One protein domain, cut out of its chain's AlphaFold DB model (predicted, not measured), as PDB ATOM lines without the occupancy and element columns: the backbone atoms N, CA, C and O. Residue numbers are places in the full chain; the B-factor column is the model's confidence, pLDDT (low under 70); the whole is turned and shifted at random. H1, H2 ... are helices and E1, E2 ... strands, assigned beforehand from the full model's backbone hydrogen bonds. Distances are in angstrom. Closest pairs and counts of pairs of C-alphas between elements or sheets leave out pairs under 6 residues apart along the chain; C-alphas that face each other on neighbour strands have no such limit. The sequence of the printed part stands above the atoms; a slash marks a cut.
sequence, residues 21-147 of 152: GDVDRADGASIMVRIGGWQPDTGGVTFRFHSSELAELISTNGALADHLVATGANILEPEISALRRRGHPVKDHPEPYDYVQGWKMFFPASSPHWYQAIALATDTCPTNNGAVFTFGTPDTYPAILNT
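Overview. This is residues 21 to 147 of the 152 residues of an uncharacterized protein of Actinomyces ruminicola (UniProt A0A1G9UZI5). A twisted sheet of four short strands, E3, E4, E6 and E5, makes the core, with the longest helix, H2, packed over one face and the short helix H3 over the other. Beyond the E3 edge of this sheet lies a separate two-stranded hairpin, E1 and E2, and H1 joins it to H2; the short helix H4, the last named element of the printed part, is close to H3. The printed part has 127 residues with four named helices and six named strands, in the order E1 E2 H1 H2 E3 E4 H3 E5 E6 H4. Both sheets, E3 E4 E6 E5 and E1 E2, are antiparallel, and the class is mixed, helices and strands. The whole is compact, with a radius of gyration of the C-alphas of 14.6 A, and spans 48 by 32 by 29 A.

Along the chain. In the larger sheet, E3 is residues 81 to 83, E4 is residues 104 to 108 and 13.6 A long, E6 is residues 130 to 134 and 13.4 A long, and E5 is residues 123 to 126. H2, residues 62 to 76, measures 21.1 A from C-alpha 62 at (142.551, 155.240, 176.746) to C-alpha 76 at (126.289, 144.934, 185.464). H3 is residues 114 to 120, 10.3 A long. E1, residues 29 to 35, begins with C-alpha 29 at (135.390, 165.561, 191.589) and is 19.6 A long; E2 is residues 45 to 49, 13.3 A long. H1 is residues 52 to 60, 12.1 A long. H4, residues 141 to 145, ends with C-alpha 145 at (129.516, 156.137, 164.396).

Arrangement. In the larger sheet E3 and E5 are the edge strands. E3 and E4 form a hairpin, with N 83 and O 104 at 2.8 A. E4 and E6 are antiparallel at 159 degrees, with N 133 and O 105 at 2.8 A. E5 and E6 form a hairpin, with N 125 and O 132 at 2.8 A. H2 is on the sheet over E4 and E6, at a height over the sheet of 8.2 A; the closest C-alphas of H2 and E6 are those of Asp 66 and Val 132, 6.4 A. H2 runs slantwise to the strands, only just, at 33 degrees to E4 on the local plane. H3 lies on the opposite face over E6, at a height of 9.2 A, and runs along the strands at 18 degrees to E6 on the local plane; its closest C-alphas to E6 are those of Ala 117 and Phe 133, 7.0 A. E4, H3 and E5 make a split strand-helix-strand unit, two strands running the same way with E6 between them, and its crossover is right-handed. H3 and H4 are close but not clearly touching, with the C-alphas of Leu 120 and Ile 144 closest at 6.9 A. The hairpin E1 and E2 has N 46 and O 34 at 2.9 A. E2 and E3 are near each other, with 6 pairs of C-alphas within 10 A. H1 and H2 only just touch, with 3 pairs of C-alphas within 8 A, and only at the corner; the closest are Ile 58 and Ala 65, 5.5 A, and their lines are about perpendicular at 83 degrees. In H1, H2, H3 and H4 every O i to N i+4 pair is within hydrogen-bond range.

Size, cuts and confidence. The two C-alphas farthest apart are those of Asp 24 and Tyr 115, 48.0 A. The printed part has no cut. The link from E3 to E4, residues 84 to 103, is long. The mean pLDDT of the printed part is 81.0, and residues 21 to 45 and 88 to 99 are under 70.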
ATOM      1  N   GLY A  21     135.909 165.472 196.331       57.28
ATOM      2  CA  GLY A  21     136.343 166.822 195.998       57.28
ATOM      3  C   GLY A  21     136.759 167.595 197.240       57.28
ATOM      4  O   GLY A  21     136.498 167.189 198.370       57.28
ATOM      5  N   ASP A  22     137.399 168.727 197.007       59.09
ATOM      6  CA  ASP A  22     137.534 169.786 197.995       59.09
ATOM      7  C   ASP A  22     136.228 170.598 197.965       59.09
ATOM      8  O   ASP A  22     135.827 171.087 196.906       59.09
ATOM      9  N   VAL A  23     135.510 170.655 199.092       58.75
ATOM     10  CA  VAL A  23     134.208 171.348 199.196       58.75
ATOM     11  C   VAL A  23     134.328 172.859 198.981       58.75
ATOM     12  O   VAL A  23     133.322 173.504 198.691       58.75
ATOM     13  N   ASP A  24     135.549 173.392 199.063       61.03
ATOM     14  CA  ASP A  24     135.858 174.811 198.919       61.03
ATOM     15  C   ASP A  24     136.438 175.158 197.532       61.03
ATOM     16  O   ASP A  24     136.690 176.328 197.228       61.03
ATOM     17  N   ARG A  25     136.607 174.166 196.647       57.19
ATOM     18  CA  ARG A  25     136.992 174.357 195.240       57.19
ATOM     19  C   ARG A  25     135.770 174.338 194.323       57.19
ATOM     20  O   ARG A  25     134.864 173.522 194.469       57.19
ATOM     21  N   ALA A  26     135.773 175.206 193.310       57.88
ATOM     22  CA  ALA A  26     134.696 175.284 192.317       57.88
ATOM     23  C   ALA A  26     134.621 174.051 191.381       57.88
ATOM     24  O   ALA A  26     133.649 173.903 190.641       57.88
ATOM     25  N   ASP A  27     135.631 173.177 191.406       57.91
ATOM     26  CA  ASP A  27     135.881 172.086 190.459       57.91
ATOM     27  C   ASP A  27     136.037 170.695 191.112       57.91
ATOM     28  O   ASP A  27     136.705 169.814 190.571       57.91
ATOM     29  N   GLY A  28     135.371 170.450 192.246       56.41
ATOM     30  CA  GLY A  28     135.408 169.154 192.935       56.41
ATOM     31  C   GLY A  28     135.027 167.944 192.059       56.41
ATOM     32  O   GLY A  28     134.084 167.980 191.260       56.41
ATOM     33  N   ALA A  29     135.727 166.819 192.247       59.91
ATOM     34  CA  ALA A  29     135.390 165.561 191.589       59.91
ATOM     35  C   ALA A  29     134.263 164.850 192.351       59.91
ATOM     36  O   ALA A  29     134.395 164.430 193.500       59.91
ATOM     37  N   SER A  30     133.113 164.691 191.704       60.78
ATOM     38  CA  SER A  30     132.046 163.822 192.201       60.78
ATOM     39  C   SER A  30     131.757 162.720 191.199       60.78
ATOM     40  O   SER A  30     131.859 162.931 189.986       60.78
ATOM     41  N   ILE A  31     131.414 161.545 191.731       66.06
ATOM     42  CA  ILE A  31     130.901 160.414 190.968       66.06
ATOM     43  C   ILE A  31     129.456 160.209 191.402       66.06
ATOM     44  O   ILE A  31     129.172 159.805 192.530       66.06
ATOM     45  N   MET A  32     128.526 160.488 190.494       65.31
ATOM     46  CA  MET A  32     127.118 160.163 190.707       65.31
ATOM     47  C   MET A  32     126.808 158.820 190.064       65.31
ATOM     48  O   MET A  32     126.941 158.708 188.846       65.31
ATOM     49  N   VAL A  33     126.346 157.855 190.864       68.38
ATOM     50  CA  VAL A  33     125.798 156.585 190.380       68.38
ATOM     51  C   VAL A  33     124.280 156.685 190.363       68.38
ATOM     52  O   VAL A  33     123.634 156.829 191.401       68.38
ATOM     53  N   ARG A  34     123.687 156.616 189.173       67.06
ATOM     54  CA  ARG A  34     122.231 156.526 189.009       67.06
ATOM     55  C   ARG A  34     121.878 155.138 188.515       67.06
ATOM     56  O   ARG A  34     122.296 154.810 187.416       67.06
ATOM     57  N   ILE A  35     121.064 154.399 189.266       65.94
ATOM     58  CA  ILE A  35     120.508 153.106 188.851       65.94
ATOM     59  C   ILE A  35     119.043 153.316 188.452       65.94
ATOM     60  O   ILE A  35     118.210 153.720 189.265       65.94
ATOM     61  N   GLY A  36     118.740 153.112 187.174       58.62
ATOM     62  CA  GLY A  36     117.378 153.059 186.655       58.62
ATOM     63  C   GLY A  36     116.702 151.726 186.984       58.62
ATOM     64  O   GLY A  36     117.371 150.700 187.046       58.62
ATOM     65  N   GLY A  37     115.384 151.736 187.204       56.56
ATOM     66  CA  GLY A  37     114.613 150.499 187.379       56.56
ATOM     67  C   GLY A  37     114.552 149.667 186.091       56.56
ATOM     68  O   GLY A  37     114.891 150.158 185.025       56.56
ATOM     69  N   TRP A  38     114.056 148.432 186.178       53.47
ATOM     70  CA  TRP A  38     113.977 147.431 185.094       53.47
ATOM     71  C   TRP A  38     113.050 147.770 183.905       53.47
ATOM     72  O   TRP A  38     112.624 146.888 183.166       53.47
ATOM     73  N   GLN A  39     112.678 149.032 183.719       53.84
ATOM     74  CA  GLN A  39     111.794 149.424 182.628       53.84
ATOM     75  C   GLN A  39     112.576 149.645 181.324       53.84
ATOM     76  O   GLN A  39     113.676 150.211 181.368       53.84
ATOM     77  N   PRO A  40     111.990 149.285 180.163       52.69
ATOM     78  CA  PRO A  40     112.552 149.613 178.855       52.69
ATOM     79  C   PRO A  40     112.935 151.097 178.768       52.69
ATOM     80  O   PRO A  40     112.234 151.957 179.310       52.69
ATOM     81  N   ASP A  41     114.080 151.387 178.148       50.38
ATOM     82  CA  ASP A  41     114.630 152.733 177.904       50.38
ATOM     83  C   ASP A  41     114.904 153.607 179.145       50.38
ATOM     84  O   ASP A  41     115.278 154.778 179.029       50.38
ATOM     85  N   THR A  42     114.716 153.074 180.356       53.03
ATOM     86  CA  THR A  42     114.949 153.799 181.617       53.03
ATOM     87  C   THR A  42     115.794 153.024 182.623       53.03
ATOM     88  O   THR A  42     116.266 153.632 183.589       53.03
ATOM     89  N   GLY A  43     116.031 151.731 182.378       59.00
ATOM     90  CA  GLY A  43     117.026 150.916 183.065       59.00
ATOM     91  C   GLY A  43     118.439 151.246 182.604       59.00
ATOM     92  O   GLY A  43     118.719 151.345 181.414       59.00
ATOM     93  N   GLY A  44     119.337 151.464 183.559       64.94
ATOM     94  CA  GLY A  44     120.735 151.750 183.263       64.94
ATOM     95  C   GLY A  44     121.480 152.289 184.471       64.94
ATOM     96  O   GLY A  44     120.883 152.907 185.356       64.94
ATOM     97  N   VAL A  45     122.792 152.069 184.493       69.69
ATOM     98  CA  VAL A  45     123.687 152.654 185.491       69.69
ATOM     99  C   VAL A  45     124.488 153.764 184.835       69.69
ATOM    100  O   VAL A  45     125.195 153.540 183.859       69.69
ATOM    101  N   THR A  46     124.359 154.988 185.340       72.62
ATOM    102  CA  THR A  46     125.158 156.123 184.859       72.62
ATOM    103  C   THR A  46     126.151 156.541 185.921       72.62
ATOM    104  O   THR A  46     125.728 156.869 187.027       72.62
ATOM    105  N   PHE A  47     127.424 156.617 185.540       73.06
ATOM    106  CA  PHE A  47     128.474 157.308 186.282       73.06
ATOM    107  C   PHE A  47     128.671 158.696 185.667       73.06
ATOM    108  O   PHE A  47     128.924 158.814 184.467       73.06
ATOM    109  N   ARG A  48     128.514 159.762 186.459       74.88
ATOM    110  CA  ARG A  48     128.827 161.132 186.016       74.88
ATOM    111  C   ARG A  48     130.032 161.657 186.764       74.88
ATOM    112  O   ARG A  48     129.995 161.708 187.987       74.88
ATOM    113  N   PHE A  49     131.037 162.073 186.004       74.69
ATOM    114  CA  PHE A  49     132.238 162.736 186.494       74.69
ATOM    115  C   PHE A  49     132.079 164.247 186.323       74.69
ATOM    116  O   PHE A  49     131.661 164.707 185.257       74.69
ATOM    117  N   HIS A  50     132.372 165.005 187.377       70.31
ATOM    118  CA  HIS A  50     132.077 166.440 187.435       70.31
ATOM    119  C   HIS A  50     133.310 167.363 187.456       70.31
ATOM    120  O   HIS A  50     133.139 168.557 187.224       70.31
ATOM    121  N   SER A  51     134.526 166.841 187.649       76.50
ATOM    122  CA  SER A  51     135.772 167.629 187.611       76.50
ATOM    123  C   SER A  51     136.401 167.660 186.216       76.50
ATOM    124  O   SER A  51     136.431 166.636 185.525       76.50
ATOM    125  N   SER A  52     136.988 168.798 185.847       78.38
ATOM    126  CA  SER A  52     137.775 168.977 184.616       78.38
ATOM    127  C   SER A  52     138.992 168.051 184.562       78.38
ATOM    128  O   SER A  52     139.200 167.407 183.542       78.38
ATOM    129  N   GLU A  53     139.729 167.920 185.664       81.38
ATOM    130  CA  GLU A  53     140.950 167.105 185.757       81.38
ATOM    131  C   GLU A  53     140.666 165.623 185.485       81.38
ATOM    132  O   GLU A  53     141.304 164.998 184.644       81.38
ATOM    133  N   LEU A  54     139.645 165.054 186.138       81.00
ATOM    134  CA  LEU A  54     139.235 163.671 185.879       81.00
ATOM    135  C   LEU A  54     138.685 163.492 184.459       81.00
ATOM    136  O   LEU A  54     138.927 162.463 183.833       81.00
ATOM    137  N   ALA A  55     137.953 164.482 183.935       82.81
ATOM    138  CA  ALA A  55     137.476 164.438 182.559       82.81
ATOM    139  C   ALA A  55     138.644 164.443 181.560       82.81
ATOM    140  O   ALA A  55     138.598 163.704 180.578       82.81
ATOM    141  N   GLU A  56     139.688 165.232 181.809       86.50
ATOM    142  CA  GLU A  56     140.917 165.263 181.017       86.50
ATOM    143  C   GLU A  56     141.693 163.950 181.130       86.50
ATOM    144  O   GLU A  56     142.045 163.363 180.106       86.50
ATOM    145  N   LEU A  57     141.868 163.426 182.347       88.38
ATOM    146  CA  LEU A  57     142.527 162.146 182.588       88.38
ATOM    147  C   LEU A  57     141.824 161.006 181.840       88.38
ATOM    148  O   LEU A  57     142.472 160.247 181.129       88.38
ATOM    149  N   ILE A  58     140.496 160.907 181.943       90.31
ATOM    150  CA  ILE A  58     139.709 159.894 181.221       90.31
ATOM    151  C   ILE A  58     139.795 160.103 179.701       90.31
ATOM    152  O   ILE A  58     139.851 159.133 178.952       90.31
ATOM    153  N   SER A  59     139.804 161.354 179.232       88.94
ATOM    154  CA  SER A  59     139.835 161.676 177.796       88.94
ATOM    155  C   SER A  59     141.186 161.385 177.138       88.94
ATOM    156  O   SER A  59     141.230 161.127 175.938       88.94
ATOM    157  N   THR A  60     142.277 161.456 177.901       92.56
ATOM    158  CA  THR A  60     143.654 161.301 177.402       92.56
ATOM    159  C   THR A  60     144.252 159.929 177.714       92.56
ATOM    160  O   THR A  60     145.184 159.499 177.038       92.56
ATOM    161  N   ASN A  61     143.696 159.202 178.688       94.62
ATOM    162  CA  ASN A  61     144.128 157.862 179.061       94.62
ATOM    163  C   ASN A  61     143.131 156.800 178.569       94.62
ATOM    164  O   ASN A  61     142.174 156.443 179.260       94.62
ATOM    165  N   GLY A  62     143.388 156.269 177.370       94.31
ATOM    166  CA  GLY A  62     142.551 155.240 176.746       94.31
ATOM    167  C   GLY A  62     142.398 153.976 177.596       94.31
ATOM    168  O   GLY A  62     141.280 153.491 177.743       94.31
ATOM    169  N   ALA A  63     143.477 153.503 178.228       95.31
ATOM    170  CA  ALA A  63     143.447 152.305 179.068       95.31
ATOM    171  C   ALA A  63     142.595 152.500 180.333       95.31
ATOM    172  O   ALA A  63     141.830 151.614 180.713       95.31
ATOM    173  N   LEU A  64     142.670 153.676 180.971       94.00
ATOM    174  CA  LEU A  64     141.778 154.015 182.083       94.00
ATOM    175  C   LEU A  64     140.314 154.017 181.630       94.00
ATOM    176  O   LEU A  64     139.454 153.472 182.322       94.00
ATOM    177  N   ALA A  65     140.028 154.620 180.476       94.44
ATOM    178  CA  ALA A  65     138.683 154.645 179.918       94.44
ATOM    179  C   ALA A  65     138.153 153.231 179.627       94.44
ATOM    180  O   ALA A  65     137.013 152.929 179.984       94.44
ATOM    181  N   ASP A  66     138.984 152.351 179.065       95.62
ATOM    182  CA  ASP A  66     138.638 150.945 178.835       95.62
ATOM    183  C   ASP A  66     138.329 150.225 180.144       95.62
ATOM    184  O   ASP A  66     137.280 149.593 180.261       95.62
ATOM    185  N   HIS A  67     139.174 150.381 181.166       94.62
ATOM    186  CA  HIS A  67     138.951 149.764 182.471       94.62
ATOM    187  C   HIS A  67     137.666 150.243 183.148       94.62
ATOM    188  O   HIS A  67     136.968 149.430 183.758       94.62
ATOM    189  N   LEU A  68     137.320 151.527 183.035       91.44
ATOM    190  CA  LEU A  68     136.066 152.052 183.581       91.44
ATOM    191  C   LEU A  68     134.850 151.391 182.921       91.44
ATOM    192  O   LEU A  68     133.941 150.932 183.617       91.44
ATOM    193  N   VAL A  69     134.848 151.299 181.589       93.00
ATOM    194  CA  VAL A  69     133.747 150.682 180.838       93.00
ATOM    195  C   VAL A  69     133.698 149.170 181.082       93.00
ATOM    196  O   VAL A  69     132.629 148.636 181.378       93.00
ATOM    197  N   ALA A  70     134.843 148.488 181.041       93.56
ATOM    198  CA  ALA A  70     134.956 147.051 181.279       93.56
ATOM    199  C   ALA A  70     134.525 146.660 182.699       93.56
ATOM    200  O   ALA A  70     133.849 145.651 182.880       93.56
ATOM    201  N   THR A  71     134.853 147.470 183.711       90.56
ATOM    202  CA  THR A  71     134.393 147.244 185.091       90.56
ATOM    203  C   THR A  71     132.870 147.302 185.170       90.56
ATOM    204  O   THR A  71     132.250 146.412 185.746       90.56
ATOM    205  N   GLY A  72     132.254 148.311 184.543       85.56
ATOM    206  CA  GLY A  72     130.797 148.398 184.448       85.56
ATOM    207  C   GLY A  72     130.191 147.190 183.731       85.56
ATOM    208  O   GLY A  72     129.233 146.607 184.230       85.56
ATOM    209  N   ALA A  73     130.782 146.777 182.608       89.69
ATOM    210  CA  ALA A  73     130.324 145.628 181.832       89.69
ATOM    211  C   ALA A  73     130.397 144.307 182.614       89.69
ATOM    212  O   ALA A  73     129.435 143.545 182.620       89.69
ATOM    213  N   ASN A  74     131.501 144.073 183.326       88.69
ATOM    214  CA  ASN A  74     131.725 142.850 184.096       88.69
ATOM    215  C   ASN A  74     130.835 142.743 185.346       88.69
ATOM    216  O   ASN A  74     130.591 141.637 185.815       88.69
ATOM    217  N   ILE A  75     130.400 143.868 185.924       84.81
ATOM    218  CA  ILE A  75     129.562 143.879 187.137       84.81
ATOM    219  C   ILE A  75     128.072 143.875 186.787       84.81
ATOM    220  O   ILE A  75     127.275 143.262 187.492       84.81
ATOM    221  N   LEU A  76     127.690 144.620 185.749       84.69
ATOM    222  CA  LEU A  76     126.289 144.934 185.464       84.69
ATOM    223  C   LEU A  76     125.731 144.195 184.250       84.69
ATOM    224  O   LEU A  76     124.521 144.233 184.057       84.69
ATOM    225  N   GLU A  77     126.597 143.589 183.433       88.00
ATOM    226  CA  GLU A  77     126.237 142.848 182.219       88.00
ATOM    227  C   GLU A  77     125.210 143.583 181.328       88.00
ATOM    228  O   GLU A  77     124.151 143.040 181.010       88.00
ATOM    229  N   PRO A  78     125.470 144.847 180.937       86.12
ATOM    230  CA  PRO A  78     124.501 145.622 180.178       86.12
ATOM    231  C   PRO A  78     124.392 145.116 178.731       86.12
ATOM    232  O   PRO A  78     125.365 144.632 178.158       86.12
ATOM    233  N   GLU A  79     123.244 145.330 178.084       86.88
ATOM    234  CA  GLU A  79     123.090 145.058 176.641       86.88
ATOM    235  C   GLU A  79     123.991 145.958 175.779       86.88
ATOM    236  O   GLU A  79     124.406 145.581 174.682       86.88
ATOM    237  N   ILE A  80     124.301 147.150 176.293       87.50
ATOM    238  CA  ILE A  80     125.223 148.122 175.715       87.50
ATOM    239  C   ILE A  80     125.674 149.116 176.788       87.50
ATOM    240  O   ILE A  80     124.915 149.457 177.698       87.50
ATOM    241  N   SER A  81     126.894 149.638 176.681       89.25
ATOM    242  CA  SER A  81     127.300 150.813 177.460       89.25
ATOM    243  C   SER A  81     128.102 151.797 176.620       89.25
ATOM    244  O   SER A  81     128.615 151.437 175.563       89.25
ATOM    245  N   ALA A  82     128.207 153.041 177.087       90.56
ATOM    246  CA  ALA A  82     128.940 154.085 176.391       90.56
ATOM    247  C   ALA A  82     129.578 155.088 177.350       90.56
ATOM    248  O   ALA A  82     128.962 155.532 178.322       90.56
ATOM    249  N   LEU A  83     130.797 155.503 177.018       92.25
ATOM    250  CA  LEU A  83     131.502 156.607 177.650       92.25
ATOM    251  C   LEU A  83     131.519 157.806 176.700       92.25
ATOM    252  O   LEU A  83     131.928 157.694 175.543       92.25
ATOM    253  N   ARG A  84     131.089 158.972 177.189       87.94
ATOM    254  CA  ARG A  84     131.025 160.217 176.409       87.94
ATOM    255  C   ARG A  84     131.247 161.448 177.278       87.94
ATOM    256  O   ARG A  84     130.928 161.438 178.468       87.94
ATOM    257  N   ARG A  85     131.701 162.540 176.663       84.19
ATOM    258  CA  ARG A  85     131.719 163.861 177.297       84.19
ATOM    259  C   ARG A  85     130.283 164.396 177.406       84.19
ATOM    260  O   ARG A  85     129.484 164.295 176.474       84.19
ATOM    261  N   ARG A  86     129.928 164.962 178.562       78.50
ATOM    262  CA  ARG A  86     128.614 165.593 178.763       78.50
ATOM    263  C   ARG A  86     128.500 166.841 177.884       78.50
ATOM    264  O   ARG A  86     129.414 167.654 177.866       78.50
ATOM    265  N   GLY A  87     127.367 167.007 177.203       70.88
ATOM    266  CA  GLY A  87     127.115 168.172 176.345       70.88
ATOM    267  C   GLY A  87     127.880 168.159 175.018       70.88
ATOM    268  O   GLY A  87     127.710 169.083 174.233       70.88
ATOM    269  N   HIS A  88     128.681 167.123 174.751       69.50
ATOM    270  CA  HIS A  88     129.261 166.912 173.432       69.50
ATOM    271  C   HIS A  88     128.184 166.360 172.486       69.50
ATOM    272  O   HIS A  88     127.364 165.550 172.944       69.50
ATOM    273  N   PRO A  89     128.149 166.784 171.207       63.66
ATOM    274  CA  PRO A  89     127.143 166.339 170.258       63.66
ATOM    275  C   PRO A  89     127.029 164.817 170.237       63.66
ATOM    276  O   PRO A  89     128.008 164.090 170.062       63.66
ATOM    277  N   VAL A  90     125.797 164.375 170.451       64.94
ATOM    278  CA  VAL A  90     125.297 163.058 170.078       64.94
ATOM    279  C   VAL A  90     124.840 163.220 168.633       64.94
ATOM    280  O   VAL A  90     124.214 164.235 168.319       64.94
ATOM    281  N   LYS A  91     125.182 162.295 167.735       62.91
ATOM    282  CA  LYS A  91     124.718 162.400 166.347       62.91
ATOM    283  C   LYS A  91     123.187 162.341 166.306       62.91
ATOM    284  O   LYS A  91     122.597 161.554 167.048       62.91
ATOM    285  N   ASP A  92     122.582 163.083 165.375       58.53
ATOM    286  CA  ASP A  92     121.220 162.845 164.889       58.53
ATOM    287  C   ASP A  92     121.041 161.377 164.460       58.53
ATOM    288  O   ASP A  92     121.596 160.929 163.453       58.53
ATOM    289  N   HIS A  93     120.290 160.652 165.288       57.31
ATOM    290  CA  HIS A  93     119.731 159.309 165.114       57.31
ATOM    291  C   HIS A  93     120.420 158.360 164.104       57.31
ATOM    292  O   HIS A  93     119.884 158.113 163.017       57.31
ATOM    293  N   PRO A  94     121.585 157.762 164.415       55.88
ATOM    294  CA  PRO A  94     121.942 156.475 163.853       55.88
ATOM    295  C   PRO A  94     121.329 155.385 164.743       55.88
ATOM    296  O   PRO A  94     121.876 155.042 165.796       55.88
ATOM    297  N   GLU A  95     120.216 154.800 164.301       57.44
ATOM    298  CA  GLU A  95     119.866 153.464 164.777       57.44
ATOM    299  C   GLU A  95     121.103 152.564 164.610       57.44
ATOM    300  O   GLU A  95     121.769 152.627 163.568       57.44
ATOM    301  N   PRO A  96     121.457 151.764 165.626       58.09
ATOM    302  CA  PRO A  96     120.639 151.388 166.789       58.09
ATOM    303  C   PRO A  96     120.937 152.152 168.112       58.09
ATOM    304  O   PRO A  96     120.472 151.721 169.165       58.09
ATOM    305  N   TYR A  97     121.697 153.263 168.124       66.31
ATOM    306  CA  TYR A  97     122.287 153.835 169.364       66.31
ATOM    307  C   TYR A  97     121.782 155.208 169.807       66.31
ATOM    308  O   TYR A  97     122.517 155.943 170.466       66.31
ATOM    309  N   ASP A  98     120.538 155.568 169.512       63.03
ATOM    310  CA  ASP A  98     119.995 156.919 169.730       63.03
ATOM    311  C   ASP A  98     120.267 157.537 171.118       63.03
ATOM    312  O   ASP A  98     120.455 158.749 171.231       63.03
ATOM    313  N   TYR A  99     120.374 156.725 172.179       61.34
ATOM    314  CA  TYR A  99     120.540 157.209 173.557       61.34
ATOM    315  C   TYR A  99     121.886 156.868 174.223       61.34
ATOM    316  O   TYR A  99     122.175 157.381 175.308       61.34
ATOM    317  N   VAL A 100     122.734 156.063 173.576       76.38
ATOM    318  CA  VAL A 100     123.915 155.406 174.177       76.38
ATOM    319  C   VAL A 100     125.134 155.447 173.245       76.38
ATOM    320  O   VAL A 100     125.878 154.486 173.125       76.38
ATOM    321  N   GLN A 101     125.360 156.584 172.584       84.94
ATOM    322  CA  GLN A 101     126.565 156.813 171.773       84.94
ATOM    323  C   GLN A 101     127.753 157.239 172.646       84.94
ATOM    324  O   GLN A 101     127.579 157.995 173.608       84.94
ATOM    325  N   GLY A 102     128.963 156.816 172.282       90.62
ATOM    326  CA  GLY A 102     130.191 157.219 172.959       90.62
ATOM    327  C   GLY A 102     131.451 156.884 172.171       90.62
ATOM    328  O   GLY A 102     131.405 156.183 171.164       90.62
ATOM    329  N   TRP A 103     132.586 157.388 172.650       93.69
ATOM    330  CA  TRP A 103     133.898 157.121 172.049       93.69
ATOM    331  C   TRP A 103     134.485 155.783 172.500       93.69
ATOM    332  O   TRP A 103     135.262 155.184 171.762       93.69
ATOM    333  N   LYS A 104     134.063 155.294 173.672       95.62
ATOM    334  CA  LYS A 104     134.195 153.898 174.102       95.62
ATOM    335  C   LYS A 104     132.800 153.322 174.280       95.62
ATOM    336  O   LYS A 104     131.978 153.956 174.948       95.62
ATOM    337  N   MET A 105     132.525 152.149 173.722       94.31
ATOM    338  CA  MET A 105     131.247 151.458 173.919       94.31
ATOM    339  C   MET A 105     131.465 149.968 174.147       94.31
ATOM    340  O   MET A 105     132.274 149.352 173.461       94.31
ATOM    341  N   PHE A 106     130.742 149.385 175.097       95.50
ATOM    342  CA  PHE A 106     130.750 147.940 175.319       95.50
ATOM    343  C   PHE A 106     129.618 147.271 174.554       95.50
ATOM    344  O   PHE A 106     128.489 147.766 174.571       95.50
ATOM    345  N   PHE A 107     129.919 146.102 173.993       94.44
ATOM    346  CA  PHE A 107     128.936 145.177 173.450       94.44
ATOM    347  C   PHE A 107     129.174 143.780 174.016       94.44
ATOM    348  O   PHE A 107     130.323 143.331 174.014       94.44
ATOM    349  N   PRO A 108     128.124 143.055 174.439       95.62
ATOM    350  CA  PRO A 108     128.251 141.630 174.685       95.62
ATOM    351  C   PRO A 108     128.503 140.898 173.361       95.62
ATOM    352  O   PRO A 108     128.003 141.303 172.309       95.62
ATOM    353  N   ALA A 109     129.234 139.785 173.405       95.81
ATOM    354  CA  ALA A 109     129.527 138.975 172.218       95.81
ATOM    355  C   ALA A 109     128.259 138.399 171.555       95.81
ATOM    356  O   ALA A 109     128.259 138.084 170.368       95.81
ATOM    357  N   SER A 110     127.166 138.284 172.315       94.56
ATOM    358  CA  SER A 110     125.841 137.879 171.837       94.56
ATOM    359  C   SER A 110     125.049 139.006 171.164       94.56
ATOM    360  O   SER A 110     123.960 138.751 170.650       94.56
ATOM    361  N   SER A 111     125.552 140.245 171.171       91.50
ATOM    362  CA  SER A 111     124.850 141.384 170.583       91.50
ATOM    363  C   SER A 111     124.635 141.182 169.077       91.50
ATOM    364  O   SER A 111     125.592 140.850 168.370       91.50
ATOM    365  N   PRO A 112     123.440 141.487 168.532       90.12
ATOM    366  CA  PRO A 112     123.220 141.491 167.083       90.12
ATOM    367  C   PRO A 112     124.114 142.507 166.353       90.12
ATOM    368  O   PRO A 112     124.287 142.425 165.140       90.12
ATOM    369  N   HIS A 113     124.709 143.445 167.090       89.56
ATOM    370  CA  HIS A 113     125.569 144.495 166.565       89.56
ATOM    371  C   HIS A 113     127.068 144.217 166.717       89.56
ATOM    372  O   HIS A 113     127.881 145.034 166.288       89.56
ATOM    373  N   TRP A 114     127.450 143.068 167.285       92.56
ATOM    374  CA  TRP A 114     128.840 142.718 167.583       92.56
ATOM    375  C   TRP A 114     129.778 142.884 166.378       92.56
ATOM    376  O   TRP A 114     130.779 143.595 166.449       92.56
ATOM    377  N   TYR A 115     129.428 142.293 165.234       92.69
ATOM    378  CA  TYR A 115     130.268 142.352 164.033       92.69
ATOM    379  C   TYR A 115     130.334 143.747 163.405       92.69
ATOM    380  O   TYR A 115     131.378 144.138 162.888       92.69
ATOM    381  N   GLN A 116     129.244 144.514 163.470       91.25
ATOM    382  CA  GLN A 116     129.219 145.900 162.992       91.25
ATOM    383  C   GLN A 116     130.103 146.796 163.869       91.25
ATOM    384  O   GLN A 116     130.833 147.634 163.344       91.25
ATOM    385  N   ALA A 117     130.079 146.576 165.189       92.12
ATOM    386  CA  ALA A 117     130.929 147.274 166.144       92.12
ATOM    387  C   ALA A 117     132.412 147.008 165.859       92.12
ATOM    388  O   ALA A 117     133.175 147.957 165.708       92.12
ATOM    389  N   ILE A 118     132.790 145.735 165.691       93.50
ATOM    390  CA  ILE A 118     134.157 145.333 165.328       93.50
ATOM    391  C   ILE A 118     134.611 146.013 164.037       93.50
ATOM    392  O   ILE A 118     135.721 146.529 163.977       93.50
ATOM    393  N   ALA A 119     133.764 146.022 163.005       92.44
ATOM    394  CA  ALA A 119     134.126 146.559 161.694       92.44
ATOM    395  C   ALA A 119     134.417 148.070 161.708       92.44
ATOM    396  O   ALA A 119     135.152 148.558 160.852       92.44
ATOM    397  N   LEU A 120     133.832 148.810 162.653       92.06
ATOM    398  CA  LEU A 120     134.015 150.254 162.791       92.06
ATOM    399  C   LEU A 120     135.046 150.655 163.846       92.06
ATOM    400  O   LEU A 120     135.547 151.780 163.805       92.06
ATOM    401  N   ALA A 121     135.315 149.788 164.819       94.94
ATOM    402  CA  ALA A 121     136.184 150.108 165.934       94.94
ATOM    403  C   ALA A 121     137.628 150.341 165.470       94.94
ATOM    404  O   ALA A 121     138.183 149.581 164.681       94.94
ATOM    405  N   THR A 122     138.268 151.374 166.014       95.62
ATOM    406  CA  THR A 122     139.697 151.643 165.803       95.62
ATOM    407  C   THR A 122     140.582 150.900 166.798       95.62
ATOM    408  O   THR A 122     141.780 150.781 166.572       95.62
ATOM    409  N   ASP A 123     140.008 150.455 167.917       97.31
ATOM    410  CA  ASP A 123     140.699 149.707 168.969       97.31
ATOM    411  C   ASP A 123     139.696 148.874 169.786       97.31
ATOM    412  O   ASP A 123     138.502 149.195 169.825       97.31
ATOM    413  N   THR A 124     140.168 147.801 170.419       97.31
ATOM    414  CA  THR A 124     139.344 146.816 171.135       97.31
ATOM    415  C   THR A 124     140.004 146.364 172.438       97.31
ATOM    416  O   THR A 124     141.122 145.859 172.435       97.31
ATOM    417  N   CYS A 125     139.259 146.434 173.543       97.38
ATOM    418  CA  CYS A 125     139.638 145.880 174.842       97.38
ATOM    419  C   CYS A 125     138.682 144.729 175.230       97.38
ATOM    420  O   CYS A 125     137.497 144.978 175.478       97.38
ATOM    421  N   PRO A 126     139.145 143.465 175.267       96.31
ATOM    422  CA  PRO A 126     138.309 142.323 175.639       96.31
ATOM    423  C   PRO A 126     137.803 142.375 177.088       96.31
ATOM    424  O   PRO A 126     138.469 142.888 177.985       96.31
ATOM    425  N   THR A 127     136.641 141.770 177.327       95.44
ATOM    426  CA  THR A 127     136.033 141.572 178.657       95.44
ATOM    427  C   THR A 127     135.558 140.120 178.802       95.44
ATOM    428  O   THR A 127     135.716 139.325 177.876       95.44
ATOM    429  N   ASN A 128     134.946 139.755 179.934       92.00
ATOM    430  CA  ASN A 128     134.506 138.373 180.167       92.00
ATOM    431  C   ASN A 128     133.351 137.924 179.253       92.00
ATOM    432  O   ASN A 128     133.248 136.739 178.945       92.00
ATOM    433  N   ASN A 129     132.476 138.841 178.834       93.50
ATOM    434  CA  ASN A 129     131.253 138.538 178.077       93.50
ATOM    435  C   ASN A 129     131.130 139.332 176.761       93.50
ATOM    436  O   ASN A 129     130.089 139.286 176.105       93.50
ATOM    437  N   GLY A 130     132.181 140.039 176.349       96.94
ATOM    438  CA  GLY A 130     132.169 140.905 175.173       96.94
ATOM    439  C   GLY A 130     133.450 141.718 175.037       96.94
ATOM    440  O   GLY A 130     134.527 141.267 175.431       96.94
ATOM    441  N   ALA A 131     133.347 142.941 174.529       97.81
ATOM    442  CA  ALA A 131     134.483 143.849 174.406       97.81
ATOM    443  C   ALA A 131     134.057 145.316 174.476       97.81
ATOM    444  O   ALA A 131     132.930 145.676 174.128       97.81
ATOM    445  N   VAL A 132     134.995 146.154 174.912       97.69
ATOM    446  CA  VAL A 132     134.933 147.606 174.774       97.69
ATOM    447  C   VAL A 132     135.573 147.982 173.441       97.69
ATOM    448  O   VAL A 132     136.745 147.698 173.204       97.69
ATOM    449  N   PHE A 133     134.805 148.632 172.577       97.19
ATOM    450  CA  PHE A 133     135.248 149.149 171.290       97.19
ATOM    451  C   PHE A 133     135.488 150.650 171.356       97.19
ATOM    452  O   PHE A 133     134.730 151.393 171.985       97.19
ATOM    453  N   THR A 134     136.534 151.095 170.667       97.12
ATOM    454  CA  THR A 134     136.882 152.509 170.520       97.12
ATOM    455  C   THR A 134     136.434 153.013 169.161       97.12
ATOM    456  O   THR A 134     136.794 152.430 168.144       97.12
ATOM    457  N   PHE A 135     135.701 154.122 169.132       93.62
ATOM    458  CA  PHE A 135     135.176 154.731 167.907       93.62
ATOM    459  C   PHE A 135     135.778 156.116 167.653       93.62
ATOM    460  O   PHE A 135     135.093 156.983 167.136       93.62
ATOM    461  N   GLY A 136     137.035 156.357 168.035       92.81
ATOM    462  CA  GLY A 136     137.710 157.655 167.916       92.81
ATOM    463  C   GLY A 136     138.034 158.286 169.270       92.81
ATOM    464  O   GLY A 136     138.330 157.589 170.237       92.81
ATOM    465  N   THR A 137     138.002 159.618 169.340       92.62
ATOM    466  CA  THR A 137     138.254 160.382 170.574       92.62
ATOM    467  C   THR A 137     136.935 160.851 171.195       92.62
ATOM    468  O   THR A 137     135.891 160.782 170.533       92.62
ATOM    469  N   PRO A 138     136.947 161.385 172.433       90.62
ATOM    470  CA  PRO A 138     135.758 161.973 173.051       90.62
ATOM    471  C   PRO A 138     135.020 163.000 172.187       90.62
ATOM    472  O   PRO A 138     133.814 163.160 172.373       90.62
ATOM    473  N   ASP A 139     135.719 163.644 171.247       88.88
ATOM    474  CA  ASP A 139     135.163 164.707 170.414       88.88
ATOM    475  C   ASP A 139     134.940 164.290 168.944       88.88
ATOM    476  O   ASP A 139     134.151 164.906 168.229       88.88
ATOM    477  N   THR A 140     135.588 163.219 168.469       90.06
ATOM    478  CA  THR A 140     135.505 162.792 167.057       90.06
ATOM    479  C   THR A 140     134.645 161.558 166.824       90.06
ATOM    480  O   THR A 140     134.295 161.276 165.676       90.06
ATOM    481  N   TYR A 141     134.244 160.855 167.888       90.31
ATOM    482  CA  TYR A 141     133.494 159.609 167.754       90.31
ATOM    483  C   TYR A 141     132.201 159.669 166.931       90.31
ATOM    484  O   TYR A 141     131.900 158.676 166.261       90.31
ATOM    485  N   PRO A 142     131.444 160.792 166.883       88.00
ATOM    486  CA  PRO A 142     130.258 160.842 166.045       88.00
ATOM    487  C   PRO A 142     130.596 160.576 164.576       88.00
ATOM    488  O   PRO A 142     129.859 159.865 163.913       88.00
ATOM    489  N   ALA A 143     131.737 161.051 164.064       87.69
ATOM    490  CA  ALA A 143     132.109 160.849 162.665       87.69
ATOM    491  C   ALA A 143     132.270 159.365 162.288       87.69
ATOM    492  O   ALA A 143     131.861 158.978 161.197       87.69
ATOM    493  N   ILE A 144     132.805 158.537 163.193       89.44
ATOM    494  CA  ILE A 144     132.954 157.089 162.980       89.44
ATOM    495  C   ILE A 144     131.608 156.382 163.157       89.44
ATOM    496  O   ILE A 144     131.202 155.598 162.304       89.44
ATOM    497  N   LEU A 145     130.854 156.708 164.211       87.88
ATOM    498  CA  LEU A 145     129.516 156.137 164.396       87.88
ATOM    499  C   LEU A 145     128.561 156.514 163.252       87.88
ATOM    500  O   LEU A 145     127.585 155.810 162.993       87.88
ATOM    501  N   ASN A 146     128.844 157.590 162.510       85.88
ATOM    502  CA  ASN A 146     128.033 157.981 161.367       85.88
ATOM    503  C   ASN A 146     128.059 156.987 160.216       85.88
ATOM    504  O   ASN A 146     127.118 156.998 159.420       85.88
ATOM    505  N   THR A 147     129.107 156.176 160.127       86.94
ATOM    506  CA  THR A 147     129.290 155.184 159.070       86.94
ATOM    507  C   THR A 147     128.798 153.804 159.495       86.94
ATOM    508  O   THR A 147     129.165 152.817 158.861       86.94
TER     509      THR A 147